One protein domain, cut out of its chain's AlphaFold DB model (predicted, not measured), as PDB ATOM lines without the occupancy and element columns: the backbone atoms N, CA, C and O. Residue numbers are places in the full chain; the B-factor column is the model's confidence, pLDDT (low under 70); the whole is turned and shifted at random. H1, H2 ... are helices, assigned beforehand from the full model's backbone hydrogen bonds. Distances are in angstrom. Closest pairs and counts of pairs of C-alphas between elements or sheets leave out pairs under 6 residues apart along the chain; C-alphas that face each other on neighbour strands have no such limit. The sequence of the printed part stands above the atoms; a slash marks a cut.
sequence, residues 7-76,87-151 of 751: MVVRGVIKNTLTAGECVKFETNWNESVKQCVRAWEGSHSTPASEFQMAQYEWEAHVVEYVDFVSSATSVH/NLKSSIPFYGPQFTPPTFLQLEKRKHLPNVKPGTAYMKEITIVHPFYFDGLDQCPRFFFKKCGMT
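What this domain is: This is residues 7 to 76 and 87 to 151 of the 751 residues of an uncharacterized protein of Serpula lacrymans var. lacrymans (strain S7.9) (UniProt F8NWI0). Two long helices, H2 and H3, cross as an X, with short H1 near one end of H2 and long unnamed stretches over H3's other side; short H4 sits off by itself. Of 135 printed residues, 62 are in named elements, H1 to H4 in order; the class is all helix. The whole is compact, radius of gyration of the C-alphas 16.0 A, spanning 42 by 38 by 25 A.

How they stand to each other: H1, residues 7 to 14, is close to but not clearly touching H2, residues 19 to 41; their closest C-alphas, Lys 14 and Cys 22, are 5.8 A apart. H2 touches residues 53 to 64 alone of H3, residues 50 to 73, at a steep tilt of 47 degrees, opposite ways; the closest C-alphas, Val 33 and Ala 60, are 5.2 A apart. H4, residues 104 to 110, is apart from the others. Every O i to N i+4 pair is within hydrogen-bond range in H1, H3 and H4; in H2, 17 of 19.

Where its parts are: H2 measures 33.8 A, H3 35.2 A. C-alpha 7 is at (239.506, 161.072, 119.073), C-alpha 110 at (237.675, 164.206, 131.376).

The domain as a whole: Across the cut, residues 77 to 86, C-alphas 76 and 87 are 13.1 A apart. Of 54 residues under pLDDT 70, 126 to 151 are among them.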
ATOM      1  N   MET A   7     238.555 162.063 118.557       83.62
ATOM      2  CA  MET A   7     239.506 161.072 119.073       83.62
ATOM      3  C   MET A   7     238.816 159.836 119.661       83.62
ATOM      4  O   MET A   7     239.296 158.720 119.470       83.62
ATOM      5  N   VAL A   8     237.680 160.025 120.338       85.00
ATOM      6  CA  VAL A   8     236.903 158.927 120.929       85.00
ATOM      7  C   VAL A   8     236.264 158.102 119.819       85.00
ATOM      8  O   VAL A   8     236.444 156.887 119.777       85.00
ATOM      9  N   VAL A   9     235.590 158.760 118.873       86.69
ATOM     10  CA  VAL A   9     234.908 158.085 117.758       86.69
ATOM     11  C   VAL A   9     235.898 157.309 116.894       86.69
ATOM     12  O   VAL A   9     235.661 156.145 116.569       86.69
ATOM     13  N   ARG A  10     237.055 157.905 116.589       88.56
ATOM     14  CA  ARG A  10     238.131 157.228 115.855       88.56
ATOM     15  C   ARG A  10     238.675 156.019 116.609       88.56
ATOM     16  O   ARG A  10     238.902 154.987 115.985       88.56
ATOM     17  N   GLY A  11     238.863 156.128 117.925       86.69
ATOM     18  CA  GLY A  11     239.296 155.009 118.765       86.69
ATOM     19  C   GLY A  11     238.294 153.855 118.756       86.69
ATOM     20  O   GLY A  11     238.684 152.699 118.600       86.69
ATOM     21  N   VAL A  12     236.997 154.165 118.835       87.62
ATOM     22  CA  VAL A  12     235.932 153.160 118.750       87.62
ATOM     23  C   VAL A  12     235.931 152.472 117.387       87.62
ATOM     24  O   VAL A  12     235.940 151.247 117.340       87.62
ATOM     25  N   ILE A  13     236.009 153.227 116.284       88.12
ATOM     26  CA  ILE A  13     236.077 152.651 114.930       88.12
ATOM     27  C   ILE A  13     237.320 151.771 114.774       88.12
ATOM     28  O   ILE A  13     237.206 150.647 114.288       88.12
ATOM     29  N   LYS A  14     238.486 152.234 115.240       86.00
ATOM     30  CA  LYS A  14     239.747 151.480 115.194       86.00
ATOM     31  C   LYS A  14     239.621 150.115 115.870       86.00
ATOM     32  O   LYS A  14     240.075 149.121 115.315       86.00
ATOM     33  N   ASN A  15     238.941 150.044 117.012       85.38
ATOM     34  CA  ASN A  15     238.725 148.788 117.733       85.38
ATOM     35  C   ASN A  15     237.824 147.789 116.979       85.38
ATOM     36  O   ASN A  15     237.736 146.630 117.372       85.38
ATOM     37  N   THR A  16     237.161 148.213 115.897       83.38
ATOM     38  CA  THR A  16     236.351 147.336 115.034       83.38
ATOM     39  C   THR A  16     237.103 146.780 113.819       83.38
ATOM     40  O   THR A  16     236.511 146.017 113.046       83.38
ATOM     41  N   LEU A  17     238.369 147.178 113.637       83.88
ATOM     42  CA  LEU A  17     239.228 146.837 112.502       83.88
ATOM     43  C   LEU A  17     240.324 145.840 112.909       83.88
ATOM     44  O   LEU A  17     240.723 145.769 114.072       83.88
ATOM     45  N   THR A  18     240.834 145.067 111.949       83.38
ATOM     46  CA  THR A  18     241.972 144.167 112.192       83.38
ATOM     47  C   THR A  18     243.295 144.941 112.282       83.38
ATOM     48  O   THR A  18     243.413 146.062 111.786       83.38
ATOM     49  N   ALA A  19     244.334 144.341 112.877       74.06
ATOM     50  CA  ALA A  19     245.622 145.011 113.106       74.06
ATOM     51  C   ALA A  19     246.262 145.598 111.826       74.06
ATOM     52  O   ALA A  19     246.839 146.685 111.874       74.06
ATOM     53  N   GLY A  20     246.118 144.922 110.678       75.19
ATOM     54  CA  GLY A  20     246.606 145.417 109.383       75.19
ATOM     55  C   GLY A  20     245.763 146.552 108.788       75.19
ATOM     56  O   GLY A  20     246.286 147.417 108.087       75.19
ATOM     57  N   GLU A  21     244.466 146.598 109.095       81.56
ATOM     58  CA  GLU A  21     243.544 147.639 108.628       81.56
ATOM     59  C   GLU A  21     243.647 148.918 109.467       81.56
ATOM     60  O   GLU A  21     243.493 150.011 108.924       81.56
ATOM     61  N   CYS A  22     243.976 148.803 110.758       82.19
ATOM     62  CA  CYS A  22     244.125 149.930 111.681       82.19
ATOM     63  C   CYS A  22     245.131 150.981 111.194       82.19
ATOM     64  O   CYS A  22     244.824 152.172 111.189       82.19
ATOM     65  N   VAL A  23     246.318 150.552 110.753       81.38
ATOM     66  CA  VAL A  23     247.386 151.465 110.299       81.38
ATOM     67  C   VAL A  23     246.963 152.212 109.032       81.38
ATOM     68  O   VAL A  23     247.163 153.422 108.904       81.38
ATOM     69  N   LYS A  24     246.319 151.495 108.103       84.88
ATOM     70  CA  LYS A  24     245.806 152.067 106.856       84.88
ATOM     71  C   LYS A  24     244.653 153.038 107.115       84.88
ATOM     72  O   LYS A  24     244.621 154.113 106.526       84.88
ATOM     73  N   PHE A  25     243.741 152.685 108.018       88.00
ATOM     74  CA  PHE A  25     242.627 153.533 108.433       88.00
ATOM     75  C   PHE A  25     243.112 154.848 109.049       88.00
ATOM     76  O   PHE A  25     242.674 155.912 108.624       88.00
ATOM     77  N   GLU A  26     244.048 154.802 110.000       86.00
ATOM     78  CA  GLU A  26     244.557 156.017 110.649       86.00
ATOM     79  C   GLU A  26     245.281 156.942 109.672       86.00
ATOM     80  O   GLU A  26     245.091 158.160 109.728       86.00
ATOM     81  N   THR A  27     246.076 156.366 108.768       87.25
ATOM     82  CA  THR A  27     246.794 157.122 107.736       87.25
ATOM     83  C   THR A  27     245.805 157.811 106.799       87.25
ATOM     84  O   THR A  27     245.846 159.035 106.668       87.25
ATOM     85  N   ASN A  28     244.850 157.057 106.245       87.94
ATOM     86  CA  ASN A  28     243.837 157.586 105.332       87.94
ATOM     87  C   ASN A  28     242.975 158.663 105.994       87.94
ATOM     88  O   ASN A  28     242.784 159.729 105.419       87.94
ATOM     89  N   TRP A  29     242.503 158.418 107.218       91.56
ATOM     90  CA  TRP A  29     241.687 159.377 107.958       91.56
ATOM     91  C   TRP A  29     242.429 160.705 108.144       91.56
ATOM     92  O   TRP A  29     241.896 161.782 107.876       91.56
ATOM     93  N   ASN A  30     243.682 160.645 108.609       90.12
ATOM     94  CA  ASN A  30     244.493 161.840 108.837       90.12
ATOM     95  C   ASN A  30     244.779 162.593 107.531       90.12
ATOM     96  O   ASN A  30     244.756 163.824 107.515       90.12
ATOM     97  N   GLU A  31     245.054 161.879 106.438       89.94
ATOM     98  CA  GLU A  31     245.263 162.484 105.123       89.94
ATOM     99  C   GLU A  31     243.991 163.147 104.587       89.94
ATOM    100  O   GLU A  31     244.057 164.296 104.140       89.94
ATOM    101  N   SER A  32     242.839 162.481 104.694       82.25
ATOM    102  CA  SER A  32     241.539 163.010 104.274       82.25
ATOM    103  C   SER A  32     241.177 164.299 105.004       82.25
ATOM    104  O   SER A  32     240.771 165.267 104.351       82.25
ATOM    105  N   VAL A  33     241.357 164.330 106.331       84.44
ATOM    106  CA  VAL A  33     241.109 165.515 107.167       84.44
ATOM    107  C   VAL A  33     242.044 166.652 106.763       84.44
ATOM    108  O   VAL A  33     241.578 167.737 106.418       84.44
ATOM    109  N   LYS A  34     243.359 166.400 106.682       87.69
ATOM    110  CA  LYS A  34     244.347 167.415 106.266       87.69
ATOM    111  C   LYS A  34     244.077 167.963 104.868       87.69
ATOM    112  O   LYS A  34     244.289 169.144 104.607       87.69
ATOM    113  N   GLN A  35     243.662 167.110 103.935       79.19
ATOM    114  CA  GLN A  35     243.318 167.538 102.584       79.19
ATOM    115  C   GLN A  35     242.062 168.413 102.575       79.19
ATOM    116  O   GLN A  35     242.027 169.392 101.835       79.19
ATOM    117  N   CYS A  36     241.065 168.077 103.396       72.94
ATOM    118  CA  CYS A  36     239.836 168.851 103.534       72.94
ATOM    119  C   CYS A  36     240.122 170.251 104.088       72.94
ATOM    120  O   CYS A  36     239.785 171.239 103.444       72.94
ATOM    121  N   VAL A  37     240.853 170.327 105.205       76.06
ATOM    122  CA  VAL A  37     241.215 171.596 105.854       76.06
ATOM    123  C   VAL A  37     242.013 172.498 104.908       76.06
ATOM    124  O   VAL A  37     241.643 173.651 104.722       76.06
ATOM    125  N   ARG A  38     243.039 171.973 104.219       77.50
ATOM    126  CA  ARG A  38     243.821 172.761 103.243       77.50
ATOM    127  C   ARG A  38     242.987 173.269 102.069       77.50
ATOM    128  O   ARG A  38     243.251 174.346 101.547       77.50
ATOM    129  N   ALA A  39     242.014 172.479 101.614       72.06
ATOM    130  CA  ALA A  39     241.127 172.897 100.535       72.06
ATOM    131  C   ALA A  39     240.200 174.039 100.981       72.06
ATOM    132  O   ALA A  39     239.970 174.969 100.207       72.06
ATOM    133  N   TRP A  40     239.694 173.984 102.214       72.12
ATOM    134  CA  TRP A  40     238.864 175.040 102.794       72.12
ATOM    135  C   TRP A  40     239.666 176.310 103.078       72.12
ATOM    136  O   TRP A  40     239.235 177.394 102.693       72.12
ATOM    137  N   GLU A  41     240.872 176.180 103.629       72.19
ATOM    138  CA  GLU A  41     241.800 177.295 103.840       72.19
ATOM    139  C   GLU A  41     242.145 177.999 102.518       72.19
ATOM    140  O   GLU A  41     241.951 179.203 102.385       72.19
ATOM    141  N   GLY A  42     242.553 177.244 101.490       65.38
ATOM    142  CA  GLY A  42     242.913 177.801 100.179       65.38
ATOM    143  C   GLY A  42     241.748 178.391  99.374       65.38
ATOM    144  O   GLY A  42     241.974 178.936  98.296       65.38
ATOM    145  N   SER A  43     240.512 178.265  99.864       57.59
ATOM    146  CA  SER A  43     239.323 178.864  99.248       57.59
ATOM    147  C   SER A  43     239.012 180.271  99.778       57.59
ATOM    148  O   SER A  43     238.128 180.925  99.229       57.59
ATOM    149  N   HIS A  44     239.726 180.745 100.806       51.38
ATOM    150  CA  HIS A  44     239.533 182.067 101.404       51.38
ATOM    151  C   HIS A  44     240.608 183.059 100.939       51.38
ATOM    152  O   HIS A  44     241.781 182.718 100.812       51.38
ATOM    153  N   SER A  45     240.200 184.308 100.693       43.16
ATOM    154  CA  SER A  45     241.095 185.397 100.263       43.16
ATOM    155  C   SER A  45     242.003 185.911 101.388       43.16
ATOM    156  O   SER A  45     243.009 186.565 101.117       43.16
ATOM    157  N   THR A  46     241.652 185.627 102.645       57.59
ATOM    158  CA  THR A  46     242.385 186.027 103.851       57.59
ATOM    159  C   THR A  46     242.789 184.799 104.675       57.59
ATOM    160  O   THR A  46     242.080 183.789 104.652       57.59
ATOM    161  N   PRO A  47     243.917 184.852 105.412       66.19
ATOM    162  CA  PRO A  47     244.319 183.763 106.299       66.19
ATOM    163  C   PRO A  47     243.259 183.499 107.373       66.19
ATOM    164  O   PRO A  47     242.793 184.430 108.031       66.19
ATOM    165  N   ALA A  48     242.899 182.230 107.563       68.44
ATOM    166  CA  ALA A  48     241.935 181.829 108.580       68.44
ATOM    167  C   ALA A  48     242.478 182.098 109.996       68.44
ATOM    168  O   ALA A  48     243.639 181.822 110.304       68.44
ATOM    169  N   SER A  49     241.622 182.622 110.873       72.75
ATOM    170  CA  SER A  49     241.935 182.794 112.295       72.75
ATOM    171  C   SER A  49     242.106 181.445 113.006       72.75
ATOM    172  O   SER A  49     241.600 180.417 112.556       72.75
ATOM    173  N   GLU A  50     242.765 181.440 114.169       70.81
ATOM    174  CA  GLU A  50     242.952 180.223 114.980       70.81
ATOM    175  C   GLU A  50     241.614 179.540 115.330       70.81
ATOM    176  O   GLU A  50     241.516 178.314 115.333       70.81
ATOM    177  N   PHE A  51     240.559 180.333 115.553       73.25
ATOM    178  CA  PHE A  51     239.201 179.839 115.771       73.25
ATOM    179  C   PHE A  51     238.641 179.101 114.543       73.25
ATOM    180  O   PHE A  51     238.164 177.973 114.662       73.25
ATOM    181  N   GLN A  52     238.729 179.716 113.362       69.75
ATOM    182  CA  GLN A  52     238.239 179.118 112.116       69.75
ATOM    183  C   GLN A  52     238.998 177.836 111.776       69.75
ATOM    184  O   GLN A  52     238.389 176.853 111.368       69.75
ATOM    185  N   MET A  53     240.310 177.810 112.016       78.56
ATOM    186  CA  MET A  53     241.116 176.606 111.815       78.56
ATOM    187  C   MET A  53     240.692 175.465 112.736       78.56
ATOM    188  O   MET A  53     240.599 174.320 112.291       78.56
ATOM    189  N   ALA A  54     240.379 175.768 113.997       76.69
ATOM    190  CA  ALA A  54     239.865 174.774 114.926       76.69
ATOM    191  C   ALA A  54     238.486 174.246 114.473       76.69
ATOM    192  O   ALA A  54     238.256 173.033 114.501       76.69
ATOM    193  N   GLN A  55     237.595 175.131 114.009       79.06
ATOM    194  CA  GLN A  55     236.288 174.760 113.453       79.06
ATOM    195  C   GLN A  55     236.439 173.847 112.223       79.06
ATOM    196  O   GLN A  55     235.826 172.783 112.182       79.06
ATOM    197  N   TYR A  56     237.306 174.197 111.267       79.75
ATOM    198  CA  TYR A  56     237.571 173.390 110.069       79.75
ATOM    199  C   TYR A  56     238.127 172.008 110.395       79.75
ATOM    200  O   TYR A  56     237.734 171.019 109.778       79.75
ATOM    201  N   GLU A  57     239.042 171.912 111.357       84.25
ATOM    202  CA  GLU A  57     239.582 170.621 111.771       84.25
ATOM    203  C   GLU A  57     238.479 169.727 112.356       84.25
ATOM    204  O   GLU A  57     238.348 168.562 111.967       84.25
ATOM    205  N   TRP A  58     237.634 170.277 113.234       85.38
ATOM    206  CA  TRP A  58     236.519 169.538 113.826       85.38
ATOM    207  C   TRP A  58     235.463 169.127 112.785       85.38
ATOM    208  O   TRP A  58     235.067 167.960 112.743       85.38
ATOM    209  N   GLU A  59     235.073 170.031 111.885       82.62
ATOM    210  CA  GLU A  59     234.143 169.755 110.780       82.62
ATOM    211  C   GLU A  59     234.672 168.671 109.836       82.62
ATOM    212  O   GLU A  59     233.938 167.758 109.452       82.62
ATOM    213  N   ALA A  60     235.961 168.717 109.494       80.06
ATOM    214  CA  ALA A  60     236.590 167.711 108.646       80.06
ATOM    215  C   ALA A  60     236.569 166.317 109.299       80.06
ATOM    216  O   ALA A  60     236.398 165.311 108.607       80.06
ATOM    217  N   HIS A  61     236.690 166.241 110.627       86.19
ATOM    218  CA  HIS A  61     236.524 164.991 111.367       86.19
ATOM    219  C   HIS A  61     235.088 164.461 111.344       86.19
ATOM    220  O   HIS A  61     234.900 163.248 111.237       86.19
ATOM    221  N   VAL A  62     234.092 165.343 111.447       82.88
ATOM    222  CA  VAL A  62     232.677 164.962 111.326       82.88
ATOM    223  C   VAL A  62     232.396 164.423 109.923       82.88
ATOM    224  O   VAL A  62     231.815 163.351 109.781       82.88
ATOM    225  N   VAL A  63     232.864 165.122 108.889       79.69
ATOM    226  CA  VAL A  63     232.727 164.700 107.489       79.69
ATOM    227  C   VAL A  63     233.319 163.310 107.256       79.69
ATOM    228  O   VAL A  63     232.648 162.455 106.687       79.69
ATOM    229  N   GLU A  64     234.544 163.063 107.721       85.31
ATOM    230  CA  GLU A  64     235.201 161.765 107.528       85.31
ATOM    231  C   GLU A  64     234.453 160.632 108.254       85.31
ATOM    232  O   GLU A  64     234.361 159.513 107.749       85.31
ATOM    233  N   TYR A  65     233.855 160.923 109.414       87.69
ATOM    234  CA  TYR A  65     232.983 159.978 110.107       87.69
ATOM    235  C   TYR A  65     231.731 159.642 109.295       87.69
ATOM    236  O   TYR A  65     231.402 158.463 109.161       87.69
ATOM    237  N   VAL A  66     231.058 160.651 108.730       83.81
ATOM    238  CA  VAL A  66     229.857 160.447 107.908       83.81
ATOM    239  C   VAL A  66     230.184 159.662 106.637       83.81
ATOM    240  O   VAL A  66     229.481 158.702 106.312       83.81
ATOM    241  N   ASP A  67     231.291 159.996 105.969       81.44
ATOM    242  CA  ASP A  67     231.791 159.261 104.803       81.44
ATOM    243  C   ASP A  67     232.083 157.791 105.163       81.44
ATOM    244  O   ASP A  67     231.746 156.880 104.397       81.44
ATOM    245  N   PHE A  68     232.655 157.537 106.345       86.56
ATOM    246  CA  PHE A  68     232.925 156.188 106.837       86.56
ATOM    247  C   PHE A  68     231.640 155.389 107.086       86.56
ATOM    248  O   PHE A  68     231.506 154.289 106.546       86.56
ATOM    249  N   VAL A  69     230.685 155.913 107.866       86.00
ATOM    250  CA  VAL A  69     229.444 155.176 108.184       86.00
ATOM    251  C   VAL A  69     228.569 154.982 106.953       86.00
ATOM    252  O   VAL A  69     227.989 153.909 106.786       86.00
ATOM    253  N   SER A  70     228.544 155.955 106.040       83.38
ATOM    254  CA  SER A  70     227.858 155.803 104.761       83.38
ATOM    255  C   SER A  70     228.516 154.730 103.899       83.38
ATOM    256  O   SER A  70     227.820 153.869 103.369       83.38
ATOM    257  N   SER A  71     229.846 154.720 103.787       82.88
ATOM    258  CA  SER A  71     230.560 153.695 103.016       82.88
ATOM    259  C   SER A  71     230.374 152.300 103.616       82.88
ATOM    260  O   SER A  71     230.173 151.337 102.882       82.88
ATOM    261  N   ALA A  72     230.389 152.196 104.948       82.94
ATOM    262  CA  ALA A  72     230.192 150.947 105.678       82.94
ATOM    263  C   ALA A  72     228.774 150.373 105.538       82.94
ATOM    264  O   ALA A  72     228.585 149.186 105.790       82.94
ATOM    265  N   THR A  73     227.802 151.198 105.140       83.88
ATOM    266  CA  THR A  73     226.390 150.825 104.963       83.88
ATOM    267  C   THR A  73     225.922 150.890 103.510       83.88
ATOM    268  O   THR A  73     224.761 150.623 103.217       83.88
ATOM    269  N   SER A  74     226.816 151.201 102.567       79.75
ATOM    270  CA  SER A  74     226.496 151.289 101.141       79.75
ATOM    271  C   SER A  74     226.782 149.982 100.406       79.75
ATOM    272  O   SER A  74     227.726 149.253 100.710       79.75
ATOM    273  N   VAL A  75     225.995 149.701  99.366       76.69
ATOM    274  CA  VAL A  75     226.265 148.589  98.446       76.69
ATOM    275  C   VAL A  75     227.482 148.933  97.586       76.69
ATOM    276  O   VAL A  75     227.517 149.975  96.929       76.69
ATOM    277  N   HIS A  76     228.482 148.049  97.565       69.00
ATOM    278  CA  HIS A  76     229.675 148.246  96.744       69.00
ATOM    279  C   HIS A  76     229.298 148.379  95.247       69.00
ATOM    280  O   HIS A  76     228.470 147.606  94.763       69.00
ATOM    281  N   ASN A  87     224.326 146.278 107.230       84.88
ATOM    282  CA  ASN A  87     223.998 147.044 108.435       84.88
ATOM    283  C   ASN A  87     225.268 147.587 109.105       84.88
ATOM    284  O   ASN A  87     226.315 146.931 109.105       84.88
ATOM    285  N   LEU A  88     225.158 148.753 109.749       84.81
ATOM    286  CA  LEU A  88     226.242 149.300 110.565       84.81
ATOM    287  C   LEU A  88     226.512 148.372 111.761       84.81
ATOM    288  O   LEU A  88     225.580 147.907 112.420       84.81
ATOM    289  N   LYS A  89     227.790 148.096 112.059       84.31
ATOM    290  CA  LYS A  89     228.162 147.280 113.228       84.31
ATOM    291  C   LYS A  89     227.663 147.958 114.507       84.31
ATOM    292  O   LYS A  89     227.908 149.144 114.699       84.31
ATOM    293  N   SER A  90     227.067 147.191 115.421       84.31
ATOM    294  CA  SER A  90     226.524 147.699 116.694       84.31
ATOM    295  C   SER A  90     227.565 148.350 117.614       84.31
ATOM    296  O   SER A  90     227.209 149.138 118.483       84.31
ATOM    297  N   SER A  91     228.849 148.037 117.426       84.19
ATOM    298  CA  SER A  91     229.964 148.653 118.150       84.19
ATOM    299  C   SER A  91     230.326 150.056 117.653       84.19
ATOM    300  O   SER A  91     231.070 150.757 118.336       84.19
ATOM    301  N   ILE A  92     229.832 150.472 116.483       86.38
ATOM    302  CA  ILE A  92     230.056 151.810 115.939       86.38
ATOM    303  C   ILE A  92     228.873 152.691 116.366       86.38
ATOM    304  O   ILE A  92     227.737 152.397 115.992       86.38
ATOM    305  N   PRO A  93     229.104 153.768 117.135       82.81
ATOM    306  CA  PRO A  93     228.036 154.662 117.557       82.81
ATOM    307  C   PRO A  93     227.419 155.357 116.345       82.81
ATOM    308  O   PRO A  93     228.138 155.758 115.429       82.81
ATOM    309  N   PHE A  94     226.097 155.524 116.369       85.94
ATOM    310  CA  PHE A  94     225.344 156.296 115.387       85.94
ATOM    311  C   PHE A  94     225.228 157.753 115.860       85.94
ATOM    312  O   PHE A  94     224.486 158.056 116.796       85.94
ATOM    313  N   TYR A  95     225.997 158.647 115.241       83.94
ATOM    314  CA  TYR A  95     225.961 160.093 115.461       83.94
ATOM    315  C   TYR A  95     225.343 160.801 114.256       83.94
ATOM    316  O   TYR A  95     225.452 160.304 113.138       83.94
ATOM    317  N   GLY A  96     224.755 161.978 114.482       79.69
ATOM    318  CA  GLY A  96     224.128 162.812 113.454       79.69
ATOM    319  C   GLY A  96     222.592 162.760 113.463       79.69
ATOM    320  O   GLY A  96     222.005 162.067 114.297       79.69
ATOM    321  N   PRO A  97     221.927 163.519 112.570       71.88
ATOM    322  CA  PRO A  97     222.520 164.422 111.572       71.88
ATOM    323  C   PRO A  97     223.127 165.704 112.166       71.88
ATOM    324  O   PRO A  97     223.976 166.315 111.529       71.88
ATOM    325  N   GLN A  98     222.749 166.098 113.387       74.12
ATOM    326  CA  GLN A  98     223.331 167.236 114.111       74.12
ATOM    327  C   GLN A  98     224.504 166.781 114.990       74.12
ATOM    328  O   GLN A  98     224.390 165.810 115.743       74.12
ATOM    329  N   PHE A  99     225.623 167.494 114.908       78.12
ATOM    330  CA  PHE A  99     226.855 167.235 115.644       78.12
ATOM    331  C   PHE A  99     227.165 168.429 116.542       78.12
ATOM    332  O   PHE A  99     227.196 169.574 116.089       78.12
ATOM    333  N   THR A 100     227.421 168.158 117.820       82.75
ATOM    334  CA  THR A 100     227.766 169.184 118.812       82.75
ATOM    335  C   THR A 100     229.243 169.050 119.191       82.75
ATOM    336  O   THR A 100     229.670 167.936 119.519       82.75
ATOM    337  N   PRO A 101     230.043 170.133 119.156       81.31
ATOM    338  CA  PRO A 101     231.439 170.078 119.571       81.31
ATOM    339  C   PRO A 101     231.567 169.866 121.092       81.31
ATOM    340  O   PRO A 101     230.626 170.140 121.842       81.31
ATOM    341  N   PRO A 102     232.719 169.373 121.577       78.06
ATOM    342  CA  PRO A 102     232.950 169.186 123.007       78.06
ATOM    343  C   PRO A 102     232.940 170.523 123.754       78.06
ATOM    344  O   PRO A 102     233.624 171.463 123.357       78.06
ATOM    345  N   THR A 103     232.211 170.601 124.868       72.56
ATOM    346  CA  THR A 103     232.191 171.815 125.700       72.56
ATOM    347  C   THR A 103     233.375 171.852 126.665       72.56
ATOM    348  O   THR A 103     233.933 170.815 127.035       72.56
ATOM    349  N   PHE A 104     233.749 173.042 127.145       69.62
ATOM    350  CA  PHE A 104     234.826 173.170 128.135       69.62
ATOM    351  C   PHE A 104     234.575 172.377 129.410       69.62
ATOM    352  O   PHE A 104     235.489 171.718 129.900       69.62
ATOM    353  N   LEU A 105     233.329 172.361 129.883       70.12
ATOM    354  CA  LEU A 105     232.939 171.563 131.037       70.12
ATOM    355  C   LEU A 105     233.244 170.071 130.815       70.12
ATOM    356  O   LEU A 105     233.691 169.382 131.722       70.12
ATOM    357  N   GLN A 106     233.060 169.556 129.599       68.88
ATOM    358  CA  GLN A 106     233.371 168.159 129.283       68.88
ATOM    359  C   GLN A 106     234.876 167.898 129.190       68.88
ATOM    360  O   GLN A 106     235.339 166.855 129.652       68.88
ATOM    361  N   LEU A 107     235.644 168.833 128.627       67.38
ATOM    362  CA  LEU A 107     237.105 168.734 128.562       67.38
ATOM    363  C   LEU A 107     237.734 168.757 129.963       67.38
ATOM    364  O   LEU A 107     238.637 167.965 130.235       67.38
ATOM    365  N   GLU A 108     237.221 169.609 130.853       69.12
ATOM    366  CA  GLU A 108     237.643 169.726 132.251       69.12
ATOM    367  C   GLU A 108     237.313 168.463 133.056       69.12
ATOM    368  O   GLU A 108     238.157 167.947 133.783       69.12
ATOM    369  N   LYS A 109     236.113 167.896 132.886       72.62
ATOM    370  CA  LYS A 109     235.709 166.683 133.620       72.62
ATOM    371  C   LYS A 109     236.400 165.402 133.146       72.62
ATOM    372  O   LYS A 109     236.335 164.397 133.849       72.62
ATOM    373  N   ARG A 110     237.047 165.403 131.976       67.19
ATOM    374  CA  ARG A 110     237.675 164.206 131.376       67.19
ATOM    375  C   ARG A 110     239.200 164.199 131.417       67.19
ATOM    376  O   ARG A 110     239.797 163.164 131.125       67.19
ATOM    377  N   LYS A 111     239.844 165.319 131.749       65.81
ATOM    378  CA  LYS A 111     241.308 165.425 131.811       65.81
ATOM    379  C   LYS A 111     241.740 166.061 133.123       65.81
ATOM    380  O   LYS A 111     241.223 167.096 133.508       65.81
ATOM    381  N   HIS A 112     242.750 165.470 133.758       60.53
ATOM    382  CA  HIS A 112     243.320 165.985 135.006       60.53
ATOM    383  C   HIS A 112     243.969 167.378 134.841       60.53
ATOM    384  O   HIS A 112     243.958 168.170 135.774       60.53
ATOM    385  N   LEU A 113     244.475 167.688 133.637       59.66
ATOM    386  CA  LEU A 113     244.981 168.999 133.207       59.66
ATOM    387  C   LEU A 113     244.468 169.283 131.781       59.66
ATOM    388  O   LEU A 113     245.048 168.787 130.807       59.66
ATOM    389  N   PRO A 114     243.349 170.004 131.610       59.19
ATOM    390  CA  PRO A 114     242.827 170.305 130.285       59.19
ATOM    391  C   PRO A 114     243.700 171.371 129.601       59.19
ATOM    392  O   PRO A 114     243.862 172.479 130.101       59.19
ATOM    393  N   ASN A 115     244.259 171.053 128.427       61.53
ATOM    394  CA  ASN A 115     244.859 172.057 127.542       61.53
ATOM    395  C   ASN A 115     243.725 172.810 126.824       61.53
ATOM    396  O   ASN A 115     243.294 172.421 125.736       61.53
ATOM    397  N   VAL A 116     243.169 173.805 127.513       59.81
ATOM    398  CA  VAL A 116     242.036 174.627 127.079       59.81
ATOM    399  C   VAL A 116     242.545 175.663 126.077       59.81
ATOM    400  O   VAL A 116     243.101 176.689 126.461       59.81
ATOM    401  N   LYS A 117     242.363 175.401 124.781       63.06
ATOM    402  CA  LYS A 117     242.629 176.405 123.745       63.06
ATOM    403  C   LYS A 117     241.415 177.336 123.618       63.06
ATOM    404  O   LYS A 117     240.311 176.830 123.424       63.06
ATOM    405  N   PRO A 118     241.572 178.670 123.655       57.66
ATOM    406  CA  PRO A 118     240.448 179.597 123.493       57.66
ATOM    407  C   PRO A 118     239.641 179.364 122.206       57.66
ATOM    408  O   PRO A 118     238.419 179.460 122.222       57.66
ATOM    409  N   GLY A 119     240.290 178.957 121.109       56.16
ATOM    410  CA  GLY A 119     239.620 178.647 119.840       56.16
ATOM    411  C   GLY A 119     238.612 177.488 119.902       56.16
ATOM    412  O   GLY A 119     237.671 177.469 119.119       56.16
ATOM    413  N   THR A 120     238.728 176.549 120.850       61.62
ATOM    414  CA  THR A 120     237.736 175.464 121.000       61.62
ATOM    415  C   THR A 120     236.477 175.911 121.749       61.62
ATOM    416  O   THR A 120     235.478 175.202 121.713       61.62
ATOM    417  N   ALA A 121     236.501 177.080 122.406       57.72
ATOM    418  CA  ALA A 121     235.358 177.655 123.130       57.72
ATOM    419  C   ALA A 121     234.181 177.998 122.222       57.72
ATOM    420  O   ALA A 121     233.022 177.905 122.614       57.72
ATOM    421  N   TYR A 122     234.525 178.493 121.036       59.59
ATOM    422  CA  TYR A 122     233.612 179.185 120.141       59.59
ATOM    423  C   TYR A 122     233.110 178.271 119.022       59.59
ATOM    424  O   TYR A 122     232.412 178.739 118.122       59.59
ATOM    425  N   MET A 123     233.494 176.986 119.044       69.94
ATOM    426  CA  MET A 123     233.102 176.032 118.011       69.94
ATOM    427  C   MET A 123     231.585 175.940 117.943       69.94
ATOM    428  O   MET A 123     230.907 175.787 118.962       69.94
ATOM    429  N   LYS A 124     231.056 176.034 116.727       68.44
ATOM    430  CA  LYS A 124     229.620 175.965 116.478       68.44
ATOM    431  C   LYS A 124     229.226 174.531 116.147       68.44
ATOM    432  O   LYS A 124     229.973 173.793 115.506       68.44
ATOM    433  N   GLU A 125     228.031 174.156 116.588       74.56
ATOM    434  CA  GLU A 125     227.362 172.944 116.126       74.56
ATOM    435  C   GLU A 125     227.122 172.985 114.612       74.56
ATOM    436  O   GLU A 125     226.973 174.060 114.025       74.56
ATOM    437  N   ILE A 126     227.075 171.806 113.996       61.62
ATOM    438  CA  ILE A 126     226.816 171.656 112.561       61.62
ATOM    439  C   ILE A 126     225.784 170.563 112.328       61.62
ATOM    440  O   ILE A 126     225.722 169.580 113.067       61.62
ATOM    441  N   THR A 127     225.024 170.692 111.247       65.19
ATOM    442  CA  THR A 127     224.131 169.634 110.764       65.19
ATOM    443  C   THR A 127     224.659 169.103 109.439       65.19
ATOM    444  O   THR A 127     224.884 169.865 108.501       65.19
ATOM    445  N   ILE A 128     224.882 167.794 109.343       59.62
ATOM    446  CA  ILE A 128     225.340 167.145 108.116       59.62
ATOM    447  C   ILE A 128     224.141 166.711 107.283       59.62
ATOM    448  O   ILE A 128     223.367 165.847 107.689       59.62
ATOM    449  N   VAL A 129     224.039 167.268 106.078       55.19
ATOM    450  CA  VAL A 129     223.044 166.876 105.076       55.19
ATOM    451  C   VAL A 129     223.659 165.813 104.173       55.19
ATOM    452  O   VAL A 129     224.426 166.114 103.258       55.19
ATOM    453  N   HIS A 130     223.348 164.549 104.453       63.34
ATOM    454  CA  HIS A 130     223.891 163.396 103.738       63.34
ATOM    455  C   HIS A 130     222.791 162.338 103.500       63.34
ATOM    456  O   HIS A 130     221.959 162.162 104.388       63.34
ATOM    457  N   PRO A 131     222.798 161.592 102.372       63.59
ATOM    458  CA  PRO A 131     221.860 160.510 102.043       63.59
ATOM    459  C   PRO A 131     221.728 159.462 103.134       63.59
ATOM    460  O   PRO A 131     220.710 158.809 103.270       63.59
ATOM    461  N   PHE A 132     222.780 159.324 103.934       69.56
ATOM    462  CA  PHE A 132     222.806 158.436 105.088       69.56
ATOM    463  C   PHE A 132     221.803 158.835 106.188       69.56
ATOM    464  O   PHE A 132     221.366 157.971 106.936       69.56
ATOM    465  N   TYR A 133     221.451 160.120 106.307       64.25
ATOM    466  CA  TYR A 133     220.531 160.630 107.332       64.25
ATOM    467  C   TYR A 133     219.161 161.035 106.788       64.25
ATOM    468  O   TYR A 133     218.207 161.110 107.559       64.25
ATOM    469  N   PHE A 134     219.070 161.348 105.496       56.28
ATOM    470  CA  PHE A 134     217.856 161.875 104.884       56.28
ATOM    471  C   PHE A 134     217.545 161.118 103.595       56.28
ATOM    472  O   PHE A 134     218.215 161.306 102.574       56.28
ATOM    473  N   ASP A 135     216.497 160.301 103.649       51.88
ATOM    474  CA  ASP A 135     215.981 159.566 102.500       51.88
ATOM    475  C   ASP A 135     215.473 160.540 101.417       51.88
ATOM    476  O   ASP A 135     214.780 161.517 101.706       51.88
ATOM    477  N   GLY A 136     215.820 160.291 100.149       45.75
ATOM    478  CA  GLY A 136     215.390 161.111  99.003       45.75
ATOM    479  C   GLY A 136     216.425 162.119  98.488       45.75
ATOM    480  O   GLY A 136     216.264 162.647  97.386       45.75
ATOM    481  N   LEU A 137     217.538 162.324  99.200       45.97
ATOM    482  CA  LEU A 137     218.677 163.117  98.712       45.97
ATOM    483  C   LEU A 137     219.378 162.481  97.495       45.97
ATOM    484  O   LEU A 137     219.987 163.175  96.682       45.97
ATOM    485  N   ASP A 138     219.249 161.169  97.330       46.28
ATOM    486  CA  ASP A 138     219.822 160.355  96.251       46.28
ATOM    487  C   ASP A 138     219.218 160.686  94.875       46.28
ATOM    488  O   ASP A 138     219.810 160.368  93.838       46.28
ATOM    489  N   GLN A 139     218.042 161.324  94.880       42.03
ATOM    490  CA  GLN A 139     217.314 161.798  93.701       42.03
ATOM    491  C   GLN A 139     217.807 163.183  93.245       42.03
ATOM    492  O   GLN A 139     217.548 163.596  92.116       42.03
ATOM    493  N   CYS A 140     218.585 163.877  94.083       34.88
ATOM    494  CA  CYS A 140     219.292 165.103  93.734       34.88
ATOM    495  C   CYS A 140     220.671 164.743  93.129       34.88
ATOM    496  O   CYS A 140     221.303 163.769  93.561       34.88
ATOM    497  N   PRO A 141     221.203 165.463  92.117       34.53
ATOM    498  CA  PRO A 141     222.455 165.071  91.473       34.53
ATOM    499  C   PRO A 141     223.599 164.910  92.494       34.53
ATOM    500  O   PRO A 141     224.005 165.891  93.101       34.53
ATOM    501  N   ARG A 142     224.109 163.667  92.662       30.78
ATOM    502  CA  ARG A 142     225.277 163.197  93.471       30.78
ATOM    503  C   ARG A 142     226.570 164.055  93.450       30.78
ATOM    504  O   ARG A 142     227.639 163.533  93.140       30.78
ATOM    505  N   PHE A 143     226.506 165.347  93.713       33.31
ATOM    506  CA  PHE A 143     227.661 166.224  93.893       33.31
ATOM    507  C   PHE A 143     227.747 166.784  95.315       33.31
ATOM    508  O   PHE A 143     228.775 167.349  95.658       33.31
ATOM    509  N   PHE A 144     226.728 166.551  96.149       31.98
ATOM    510  CA  PHE A 144     226.689 167.012  97.540       31.98
ATOM    511  C   PHE A 144     227.302 166.058  98.560       31.98
ATOM    512  O   PHE A 144     227.601 166.452  99.678       31.98
ATOM    513  N   PHE A 145     227.544 164.807  98.183       38.84
ATOM    514  CA  PHE A 145     227.820 163.746  99.159       38.84
ATOM    515  C   PHE A 145     229.299 163.388  99.251       38.84
ATOM    516  O   PHE A 145     229.669 162.253  99.517       38.84
ATOM    517  N   LYS A 146     230.157 164.374  98.988       31.50
ATOM    518  CA  LYS A 146     231.542 164.351  99.443       31.50
ATOM    519  C   LYS A 146     231.832 165.689 100.111       31.50
ATOM    520  O   LYS A 146     232.135 166.657  99.420       31.50
ATOM    521  N   LYS A 147     231.812 165.677 101.446       31.33
ATOM    522  CA  LYS A 147     232.438 166.679 102.326       31.33
ATOM    523  C   LYS A 147     231.759 168.049 102.509       31.33
ATOM    524  O   LYS A 147     232.418 169.064 102.299       31.33
ATOM    525  N   CYS A 148     230.502 168.119 102.971       31.36
ATOM    526  CA  CYS A 148     229.899 169.400 103.400       31.36
ATOM    527  C   CYS A 148     228.986 169.259 104.641       31.36
ATOM    528  O   CYS A 148     228.177 168.335 104.704       31.36
ATOM    529  N   GLY A 149     229.091 170.197 105.594       31.38
ATOM    530  CA  GLY A 149     228.173 170.395 106.730       31.38
ATOM    531  C   GLY A 149     227.553 171.797 106.724       31.38
ATOM    532  O   GLY A 149     228.137 172.708 106.147       31.38
ATOM    533  N   MET A 150     226.363 171.969 107.308       36.16
ATOM    534  CA  MET A 150     225.621 173.241 107.358       36.16
ATOM    535  C   MET A 150     226.039 174.120 108.552       36.16
ATOM    536  O   MET A 150     226.142 173.616 109.670       36.16
ATOM    537  N   THR A 151     226.211 175.431 108.330       34.50
ATOM    538  CA  THR A 151     226.587 176.435 109.347       34.50
ATOM    539  C   THR A 151     225.370 177.097 110.021       34.50
ATOM    540  O   THR A 151     224.261 177.069 109.490       34.50
TER     541      THR A 151